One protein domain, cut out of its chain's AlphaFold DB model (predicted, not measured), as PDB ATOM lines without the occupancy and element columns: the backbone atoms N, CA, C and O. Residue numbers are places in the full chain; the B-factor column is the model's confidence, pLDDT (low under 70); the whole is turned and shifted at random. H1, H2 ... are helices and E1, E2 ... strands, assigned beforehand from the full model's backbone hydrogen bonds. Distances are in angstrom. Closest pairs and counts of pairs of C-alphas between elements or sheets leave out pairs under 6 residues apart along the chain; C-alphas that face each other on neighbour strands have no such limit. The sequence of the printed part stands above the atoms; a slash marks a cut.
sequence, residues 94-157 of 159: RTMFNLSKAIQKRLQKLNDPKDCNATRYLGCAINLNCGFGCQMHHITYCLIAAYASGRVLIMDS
ATOM      1  N   ARG A  94     -22.758 -25.329  16.788       67.50
ATOM      2  CA  ARG A  94     -22.536 -24.249  17.762       67.50
ATOM      3  C   ARG A  94     -23.727 -24.051  18.676       67.50
ATOM      4  O   ARG A  94     -23.522 -23.814  19.855       67.50
ATOM      5  N   THR A  95     -24.955 -24.160  18.186       78.94
ATOM      6  CA  THR A  95     -26.173 -24.049  18.999       78.94
ATOM      7  C   THR A  95     -26.238 -25.192  19.997       78.94
ATOM      8  O   THR A  95     -26.423 -24.941  21.184       78.94
ATOM      9  N   MET A  96     -26.000 -26.434  19.566       77.62
ATOM     10  CA  MET A  96     -25.939 -27.594  20.460       77.62
ATOM     11  C   MET A  96     -24.793 -27.468  21.469       77.62
ATOM     12  O   MET A  96     -24.985 -27.730  22.656       77.62
ATOM     13  N   PHE A  97     -23.621 -27.008  21.030       76.50
ATOM     14  CA  PHE A  97     -22.465 -26.775  21.891       76.50
ATOM     15  C   PHE A  97     -22.726 -25.657  22.909       76.50
ATOM     16  O   PHE A  97     -22.452 -25.822  24.095       76.50
ATOM     17  N   ASN A  98     -23.312 -24.541  22.479       78.25
ATOM     18  CA  ASN A  98     -23.665 -23.412  23.335       78.25
ATOM     19  C   ASN A  98     -24.765 -23.790  24.329       78.25
ATOM     20  O   ASN A  98     -24.679 -23.414  25.497       78.25
ATOM     21  N   LEU A  99     -25.759 -24.570  23.900       87.50
ATOM     22  CA  LEU A  99     -26.794 -25.114  24.774       87.50
ATOM     23  C   LEU A  99     -26.185 -26.061  25.812       87.50
ATOM     24  O   LEU A  99     -26.454 -25.911  27.004       87.50
ATOM     25  N   SER A 100     -25.314 -26.976  25.381       82.25
ATOM     26  CA  SER A 100     -24.576 -27.872  26.276       82.25
ATOM     27  C   SER A 100     -23.763 -27.068  27.294       82.25
ATOM     28  O   SER A 100     -23.934 -27.242  28.499       82.25
ATOM     29  N   LYS A 101     -22.981 -26.079  26.844       80.25
ATOM     30  CA  LYS A 101     -22.201 -25.179  27.707       80.25
ATOM     31  C   LYS A 101     -23.082 -24.405  28.692       80.25
ATOM     32  O   LYS A 101     -22.700 -24.232  29.850       80.25
ATOM     33  N   ALA A 102     -24.260 -23.950  28.265       90.06
ATOM     34  CA  ALA A 102     -25.211 -23.257  29.129       90.06
ATOM     35  C   ALA A 102     -25.780 -24.180  30.217       90.06
ATOM     36  O   ALA A 102     -25.850 -23.773  31.378       90.06
ATOM     37  N   ILE A 103     -26.141 -25.418  29.869       90.50
ATOM     38  CA  ILE A 103     -26.608 -26.429  30.828       90.50
ATOM     39  C   ILE A 103     -25.488 -26.784  31.808       90.50
ATOM     40  O   ILE A 103     -25.707 -26.720  33.016       90.50
ATOM     41  N   GLN A 104     -24.276 -27.055  31.317       90.19
ATOM     42  CA  GLN A 104     -23.123 -27.374  32.163       90.19
ATOM     43  C   GLN A 104     -22.810 -26.248  33.152       90.19
ATOM     44  O   GLN A 104     -22.646 -26.498  34.343       90.19
ATOM     45  N   LYS A 105     -22.838 -24.984  32.707       91.62
ATOM     46  CA  LYS A 105     -22.649 -23.825  33.593       91.62
ATOM     47  C   LYS A 105     -23.732 -23.730  34.671       91.62
ATOM     48  O   LYS A 105     -23.439 -23.354  35.804       91.62
ATOM     49  N   ARG A 106     -24.987 -24.046  34.336       94.00
ATOM     50  CA  ARG A 106     -26.085 -24.067  35.317       94.00
ATOM     51  C   ARG A 106     -25.923 -25.205  36.320       94.00
ATOM     52  O   ARG A 106     -26.117 -24.963  37.504       94.00
ATOM     53  N   LEU A 107     -25.539 -26.396  35.867       93.19
ATOM     54  CA  LEU A 107     -25.282 -27.547  36.736       93.19
ATOM     55  C   LEU A 107     -24.100 -27.297  37.675       93.19
ATOM     56  O   LEU A 107     -24.215 -27.577  38.864       93.19
ATOM     57  N   GLN A 108     -23.004 -26.717  37.179       92.31
ATOM     58  CA  GLN A 108     -21.861 -26.317  38.008       92.31
ATOM     59  C   GLN A 108     -22.280 -25.301  39.066       92.31
ATOM     60  O   GLN A 108     -22.042 -25.515  40.245       92.31
ATOM     61  N   LYS A 109     -22.984 -24.235  38.665       92.31
ATOM     62  CA  LYS A 109     -23.472 -23.222  39.606       92.31
ATOM     63  C   LYS A 109     -24.435 -23.802  40.644       92.31
ATOM     64  O   LYS A 109     -24.456 -23.328  41.772       92.31
ATOM     65  N   LEU A 110     -25.268 -24.764  40.250       92.88
ATOM     66  CA  LEU A 110     -26.179 -25.425  41.173       92.88
ATOM     67  C   LEU A 110     -25.390 -26.231  42.204       92.88
ATOM     68  O   LEU A 110     -25.643 -26.052  43.383       92.88
ATOM     69  N   ASN A 111     -24.437 -27.059  41.769       88.94
ATOM     70  CA  ASN A 111     -23.680 -27.967  42.636       88.94
ATOM     71  C   ASN A 111     -22.493 -27.317  43.378       88.94
ATOM     72  O   ASN A 111     -21.876 -27.988  44.197       88.94
ATOM     73  N   ASP A 112     -22.200 -26.036  43.136       92.94
ATOM     74  CA  ASP A 112     -21.193 -25.236  43.852       92.94
ATOM     75  C   ASP A 112     -21.862 -24.104  44.667       92.94
ATOM     76  O   ASP A 112     -21.851 -22.929  44.271       92.94
ATOM     77  N   PRO A 113     -22.556 -24.434  45.776       91.44
ATOM     78  CA  PRO A 113     -23.222 -23.438  46.602       91.44
ATOM     79  C   PRO A 113     -22.222 -22.610  47.419       91.44
ATOM     80  O   PRO A 113     -21.316 -23.139  48.052       91.44
ATOM     81  N   LYS A 114     -22.459 -21.294  47.510       90.38
ATOM     82  CA  LYS A 114     -21.639 -20.382  48.335       90.38
ATOM     83  C   LYS A 114     -21.696 -20.690  49.833       90.38
ATOM     84  O   LYS A 114     -20.743 -20.407  50.546       90.38
ATOM     85  N   ASP A 115     -22.832 -21.200  50.297       91.62
ATOM     86  CA  ASP A 115     -23.055 -21.591  51.684       91.62
ATOM     87  C   ASP A 115     -23.717 -22.968  51.701       91.62
ATOM     88  O   ASP A 115     -24.891 -23.123  51.352       91.62
ATOM     89  N   CYS A 116     -22.940 -23.976  52.087       89.94
ATOM     90  CA  CYS A 116     -23.419 -25.348  52.174       89.94
ATOM     91  C   CYS A 116     -24.500 -25.506  53.259       89.94
ATOM     92  O   CYS A 116     -25.469 -26.230  53.061       89.94
ATOM     93  N   ASN A 117     -24.427 -24.774  54.373       89.69
ATOM     94  CA  ASN A 117     -25.385 -24.949  55.468       89.69
ATOM     95  C   ASN A 117     -26.779 -24.403  55.129       89.69
ATOM     96  O   ASN A 117     -27.782 -24.932  55.604       89.69
ATOM     97  N   ALA A 118     -26.854 -23.361  54.300       88.44
ATOM     98  CA  ALA A 118     -28.117 -22.746  53.889       88.44
ATOM     99  C   ALA A 118     -28.748 -23.388  52.635       88.44
ATOM    100  O   ALA A 118     -29.861 -23.026  52.241       88.44
ATOM    101  N   THR A 119     -28.050 -24.321  51.980       93.12
ATOM    102  CA  THR A 119     -28.465 -24.893  50.693       93.12
ATOM    103  C   THR A 119     -29.378 -26.107  50.866       93.12
ATOM    104  O   THR A 119     -29.293 -26.862  51.830       93.12
ATOM    105  N   ARG A 120     -30.296 -26.309  49.912       94.31
ATOM    106  CA  ARG A 120     -31.181 -27.480  49.883       94.31
ATOM    107  C   ARG A 120     -30.546 -28.607  49.082       94.31
ATOM    108  O   ARG A 120     -30.109 -28.394  47.953       94.31
ATOM    109  N   TYR A 121     -30.599 -29.811  49.636       94.25
ATOM    110  CA  TYR A 121     -29.991 -31.001  49.052       94.25
ATOM    111  C   TYR A 121     -31.033 -32.020  48.588       94.25
ATOM    112  O   TYR A 121     -32.159 -32.083  49.101       94.25
ATOM    113  N   LEU A 122     -30.644 -32.819  47.600       94.38
ATOM    114  CA  LEU A 122     -31.322 -34.036  47.179       94.38
ATOM    115  C   LEU A 122     -30.325 -35.190  47.307       94.38
ATOM    116  O   LEU A 122     -29.325 -35.224  46.597       94.38
ATOM    117  N   GLY A 123     -30.587 -36.102  48.242       92.38
ATOM    118  CA  GLY A 123     -29.793 -37.317  48.410       92.38
ATOM    119  C   GLY A 123     -30.170 -38.367  47.367       92.38
ATOM    120  O   GLY A 123     -31.353 -38.558  47.087       92.38
ATOM    121  N   CYS A 124     -29.171 -39.042  46.806       92.50
ATOM    122  CA  CYS A 124     -29.329 -40.154  45.874       92.50
ATOM    123  C   CYS A 124     -28.433 -41.310  46.323       92.50
ATOM    124  O   CYS A 124     -27.212 -41.165  46.337       92.50
ATOM    125  N   ALA A 125     -29.035 -42.435  46.707       88.38
ATOM    126  CA  ALA A 125     -28.308 -43.629  47.126       88.38
ATOM    127  C   ALA A 125     -28.005 -44.519  45.912       88.38
ATOM    128  O   ALA A 125     -28.888 -44.792  45.099       88.38
ATOM    129  N   ILE A 126     -26.755 -44.967  45.783       82.38
ATOM    130  CA  ILE A 126     -26.279 -45.732  44.613       82.38
ATOM    131  C   ILE A 126     -26.322 -47.258  44.867       82.38
ATOM    132  O   ILE A 126     -26.006 -48.058  43.991       82.38
ATOM    133  N   ASN A 127     -26.819 -47.691  46.029       73.06
ATOM    134  CA  ASN A 127     -26.895 -49.088  46.483       73.06
ATOM    135  C   ASN A 127     -27.988 -49.943  45.800       73.06
ATOM    136  O   ASN A 127     -28.549 -50.864  46.396       73.06
ATOM    137  N   LEU A 128     -28.300 -49.662  44.535       72.50
ATOM    138  CA  LEU A 128     -29.180 -50.504  43.734       72.50
ATOM    139  C   LEU A 128     -28.440 -51.791  43.350       72.50
ATOM    140  O   LEU A 128     -27.385 -51.743  42.712       72.50
ATOM    141  N   ASN A 129     -29.025 -52.943  43.699       75.50
ATOM    142  CA  ASN A 129     -28.555 -54.281  43.318       75.50
ATOM    143  C   ASN A 129     -28.732 -54.521  41.806       75.50
ATOM    144  O   ASN A 129     -29.596 -55.281  41.372       75.50
ATOM    145  N   CYS A 130     -27.943 -53.832  40.985       87.19
ATOM    146  CA  CYS A 130     -27.944 -53.947  39.534       87.19
ATOM    147  C   CYS A 130     -26.565 -53.610  38.945       87.19
ATOM    148  O   CYS A 130     -25.668 -53.140  39.640       87.19
ATOM    149  N   GLY A 131     -26.387 -53.866  37.645       87.38
ATOM    150  CA  GLY A 131     -25.139 -53.552  36.945       87.38
ATOM    151  C   GLY A 131     -24.887 -52.045  36.788       87.38
ATOM    152  O   GLY A 131     -25.796 -51.224  36.907       87.38
ATOM    153  N   PHE A 132     -23.652 -51.694  36.422       90.00
ATOM    154  CA  PHE A 132     -23.170 -50.313  36.272       90.00
ATOM    155  C   PHE A 132     -24.102 -49.396  35.460       90.00
ATOM    156  O   PHE A 132     -24.390 -48.276  35.875       90.00
ATOM    157  N   GLY A 133     -24.629 -49.867  34.322       90.81
ATOM    158  CA  GLY A 133     -25.521 -49.057  33.484       90.81
ATOM    159  C   GLY A 133     -26.822 -48.651  34.189       90.81
ATOM    160  O   GLY A 133     -27.307 -47.538  34.006       90.81
ATOM    161  N   CYS A 134     -27.363 -49.523  35.045       89.81
ATOM    162  CA  CYS A 134     -28.549 -49.221  35.846       89.81
ATOM    163  C   CYS A 134     -28.238 -48.176  36.930       89.81
ATOM    164  O   CYS A 134     -29.007 -47.227  37.098       89.81
ATOM    165  N   GLN A 135     -27.075 -48.271  37.577       90.44
ATOM    166  CA  GLN A 135     -26.621 -47.269  38.547       90.44
ATOM    167  C   GLN A 135     -26.394 -45.897  37.892       90.44
ATOM    168  O   GLN A 135     -26.882 -44.888  38.397       90.44
ATOM    169  N   MET A 136     -25.749 -45.844  36.720       92.44
ATOM    170  CA  MET A 136     -25.530 -44.584  35.994       92.44
ATOM    171  C   MET A 136     -26.840 -43.929  35.543       92.44
ATOM    172  O   MET A 136     -26.990 -42.709  35.658       92.44
ATOM    173  N   HIS A 137     -27.822 -44.709  35.082       92.94
ATOM    174  CA  HIS A 137     -29.146 -44.170  34.768       92.94
ATOM    175  C   HIS A 137     -29.869 -43.641  36.013       92.94
ATOM    176  O   HIS A 137     -30.509 -42.592  35.933       92.94
ATOM    177  N   HIS A 138     -29.731 -44.303  37.166       93.75
ATOM    178  CA  HIS A 138     -30.305 -43.814  38.419       93.75
ATOM    179  C   HIS A 138     -29.678 -42.483  38.862       93.75
ATOM    180  O   HIS A 138     -30.402 -41.527  39.136       93.75
ATOM    181  N   ILE A 139     -28.344 -42.378  38.831       93.81
ATOM    182  CA  ILE A 139     -27.625 -41.126  39.117       93.81
ATOM    183  C   ILE A 139     -28.073 -40.018  38.156       93.81
ATOM    184  O   ILE A 139     -28.352 -38.896  38.580       93.81
ATOM    185  N   THR A 140     -28.209 -40.336  36.866       95.19
ATOM    186  CA  THR A 140     -28.690 -39.384  35.853       95.19
ATOM    187  C   THR A 140     -30.107 -38.898  36.163       95.19
ATOM    188  O   THR A 140     -30.381 -37.699  36.087       95.19
ATOM    189  N   TYR A 141     -31.006 -39.797  36.565       95.19
ATOM    190  CA  TYR A 141     -32.356 -39.438  36.998       95.19
ATOM    191  C   TYR A 141     -32.336 -38.514  38.226       95.19
ATOM    192  O   TYR A 141     -32.979 -37.461  38.213       95.19
ATOM    193  N   CYS A 142     -31.551 -38.856  39.253       95.19
ATOM    194  CA  CYS A 142     -31.374 -38.023  40.440       95.19
ATOM    195  C   CYS A 142     -30.845 -36.624  40.089       95.19
ATOM    196  O   CYS A 142     -31.336 -35.632  40.624       95.19
ATOM    197  N   LEU A 143     -29.889 -36.522  39.160       95.44
ATOM    198  CA  LEU A 143     -29.345 -35.248  38.691       95.44
ATOM    199  C   LEU A 143     -30.413 -34.378  38.015       95.44
ATOM    200  O   LEU A 143     -30.495 -33.179  38.291       95.44
ATOM    201  N   ILE A 144     -31.259 -34.968  37.166       96.44
ATOM    202  CA  ILE A 144     -32.367 -34.255  36.512       96.44
ATOM    203  C   ILE A 144     -33.378 -33.762  37.559       96.44
ATOM    204  O   ILE A 144     -33.801 -32.605  37.505       96.44
ATOM    205  N   ALA A 145     -33.730 -34.598  38.540       96.44
ATOM    206  CA  ALA A 145     -34.641 -34.228  39.624       96.44
ATOM    207  C   ALA A 145     -34.062 -33.123  40.531       96.44
ATOM    208  O   ALA A 145     -34.769 -32.179  40.901       96.44
ATOM    209  N   ALA A 146     -32.769 -33.194  40.857       96.19
ATOM    210  CA  ALA A 146     -32.048 -32.168  41.609       96.19
ATOM    211  C   ALA A 146     -32.049 -30.826  40.855       96.19
ATOM    212  O   ALA A 146     -32.425 -29.796  41.419       96.19
ATOM    213  N   TYR A 147     -31.754 -30.851  39.551       96.50
ATOM    214  CA  TYR A 147     -31.800 -29.670  38.691       96.50
ATOM    215  C   TYR A 147     -33.202 -29.051  38.614       96.50
ATOM    216  O   TYR A 147     -33.351 -27.844  38.807       96.50
ATOM    217  N   ALA A 148     -34.239 -29.865  38.392       95.94
ATOM    218  CA  ALA A 148     -35.623 -29.396  38.307       95.94
ATOM    219  C   ALA A 148     -36.137 -28.802  39.630       95.94
ATOM    220  O   ALA A 148     -36.943 -27.874  39.624       95.94
ATOM    221  N   SER A 149     -35.662 -29.319  40.766       95.50
ATOM    222  CA  SER A 149     -36.053 -28.855  42.103       95.50
ATOM    223  C   SER A 149     -35.156 -27.751  42.676       95.50
ATOM    224  O   SER A 149     -35.428 -27.269  43.777       95.50
ATOM    225  N   GLY A 150     -34.103 -27.344  41.955       95.00
ATOM    226  CA  GLY A 150     -33.134 -26.349  42.422       95.00
ATOM    227  C   GLY A 150     -32.368 -26.793  43.672       95.00
ATOM    228  O   GLY A 150     -32.080 -25.968  44.537       95.00
ATOM    229  N   ARG A 151     -32.084 -28.094  43.796       95.62
ATOM    230  CA  ARG A 151     -31.358 -28.696  44.923       95.62
ATOM    231  C   ARG A 151     -29.996 -29.213  44.475       95.62
ATOM    232  O   ARG A 151     -29.848 -29.652  43.340       95.62
ATOM    233  N   VAL A 152     -29.022 -29.202  45.378       95.50
ATOM    234  CA  VAL A 152     -27.703 -29.811  45.146       95.50
ATOM    235  C   VAL A 152     -27.815 -31.322  45.261       95.50
ATOM    236  O   VAL A 152     -28.379 -31.823  46.235       95.50
ATOM    237  N   LEU A 153     -27.284 -32.046  44.278       94.75
ATOM    238  CA  LEU A 153     -27.246 -33.502  44.324       94.75
ATOM    239  C   LEU A 153     -26.137 -33.956  45.282       94.75
ATOM    240  O   LEU A 153     -24.979 -33.594  45.097       94.75
ATOM    241  N   ILE A 154     -26.485 -34.788  46.261       93.06
ATOM    242  CA  ILE A 154     -25.522 -35.512  47.097       93.06
ATOM    243  C   ILE A 154     -25.645 -36.992  46.775       93.06
ATOM    244  O   ILE A 154     -26.724 -37.574  46.879       93.06
ATOM    245  N   MET A 155     -24.530 -37.585  46.368       90.19
ATOM    246  CA  MET A 155     -24.444 -39.009  46.083       90.19
ATOM    247  C   MET A 155     -23.986 -39.739  47.337       90.19
ATOM    248  O   MET A 155     -22.887 -39.487  47.831       90.19
ATOM    249  N   ASP A 156     -24.824 -40.644  47.828       85.38
ATOM    250  CA  ASP A 156     -24.434 -41.595  48.858       85.38
ATOM    251  C   ASP A 156     -23.943 -42.877  48.177       85.38
ATOM    252  O   ASP A 156     -24.694 -43.574  47.486       85.38
ATOM    253  N   SER A 157     -22.646 -43.127  48.334       77.31
ATOM    254  CA  SER A 157     -21.941 -44.292  47.794       77.31
ATOM    255  C   SER A 157     -21.472 -45.242  48.893       77.31
ATOM    256  O   SER A 157     -20.696 -46.153  48.603       77.31
TER     257      SER A 157
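AT A GLANCE: This is residues 94 to 157 of the 159 residues of the protein "GT23 domain-containing protein" of Helobdella robusta (UniProt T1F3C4). The core is a small pair of parallel strands, E1 and E2, with helix H2 packed over one face and running back against the direction of the strands, while a second helix, H1, reaches away from one end of this unit like an arm. H1 meets the unit with its last residues, 107 to 111, near the beginning of E2 and the end of H2, and the two helices make a loose corner there; residues 94 to 102 of H1 stick out free. The printed part has 64 residues with two named helices and two named strands, in the order H1, E1, H2, E2, and its class is mixed, helices and strands. The whole is loose, with a radius of gyration of the C-alphas of 13.4 A, and flat, spanning 38 by 34 by 16 A.

IN THESE COORDINATES: Begin with the sheet of two strands. Find C-alpha 121 at (-29.991, -31.001, 49.052); from there E1, residues 121 to 125, runs 12.9 A from first to last C-alpha, with y falling to -43.629 at C-alpha 125. Its neighbour E2, residues 152 to 156, runs 12.8 A and ends at C-alpha 156 at (-24.434, -41.595, 48.858). Between them along the chain is H2, residues 132 to 149, which is 25.7 A long; its y climbs from C-alpha 132 at (-23.170, -50.313, 36.272) to C-alpha 149 at (-36.053, -28.855, 42.103). Go back to the first printed residue for H1, residues 94 to 111, 25.2 A long, and watch z rise from C-alpha 94 at (-22.536, -24.249, 17.762) to 42.636 at C-alpha 111.

HOW THE PARTS SIT: Look first at E1 and E2, which are parallel neighbours with 27 degrees between their directions. The C-alphas of Tyr 121 and Val 152 face each other at 4.7 A, and so do those of Ala 125 and Asp 156, also at 4.7 A. Among the backbone atoms within hydrogen-bond range across the pair are N 122 and O 152 at 2.8 A, and N 154 and O 122 at 2.9 A. Next take H2: with E1 and E2 it forms a strand-helix-strand unit, two parallel neighbour strands with a helix between them along the chain, and the crossover is right-handed. The closest C-alphas of H2 and E1 are those of Ala 146 and Leu 122, 5.9 A apart. Ala 146 also gives the closest C-alphas of H2 and E2, with Leu 153 at 5.7 A. Move out to H1, whose closest C-alpha to E2 is that of Asn 111, 5.1 A from that of Val 152. H1 and H2 are close but not clearly touching, with the C-alphas of Leu 107 and Tyr 147 the closest at 7.1 A. Their lines stand about perpendicular, at 80 degrees. In both H1 and H2 every O i to N i+4 pair is within hydrogen-bond range.

THE WHOLE: The two C-alphas farthest apart are those of Arg 94, where H1 begins, and Asn 129, in the link between E1 and H2, at 39.9 A. Without residues 94 to 102, which stand free, the body has 55 residues and spans 35 by 24 by 15 A. The printed part has no cut. The link from H2 to E2 is tight, with 2 residues; the links from H1 to E1, with 9 residues, and from E1 to H2, with 6, are short. In the B-factor column of this predicted model you find a mean pLDDT of 89.5 over the printed part, and one residue, Arg 94, is under 70.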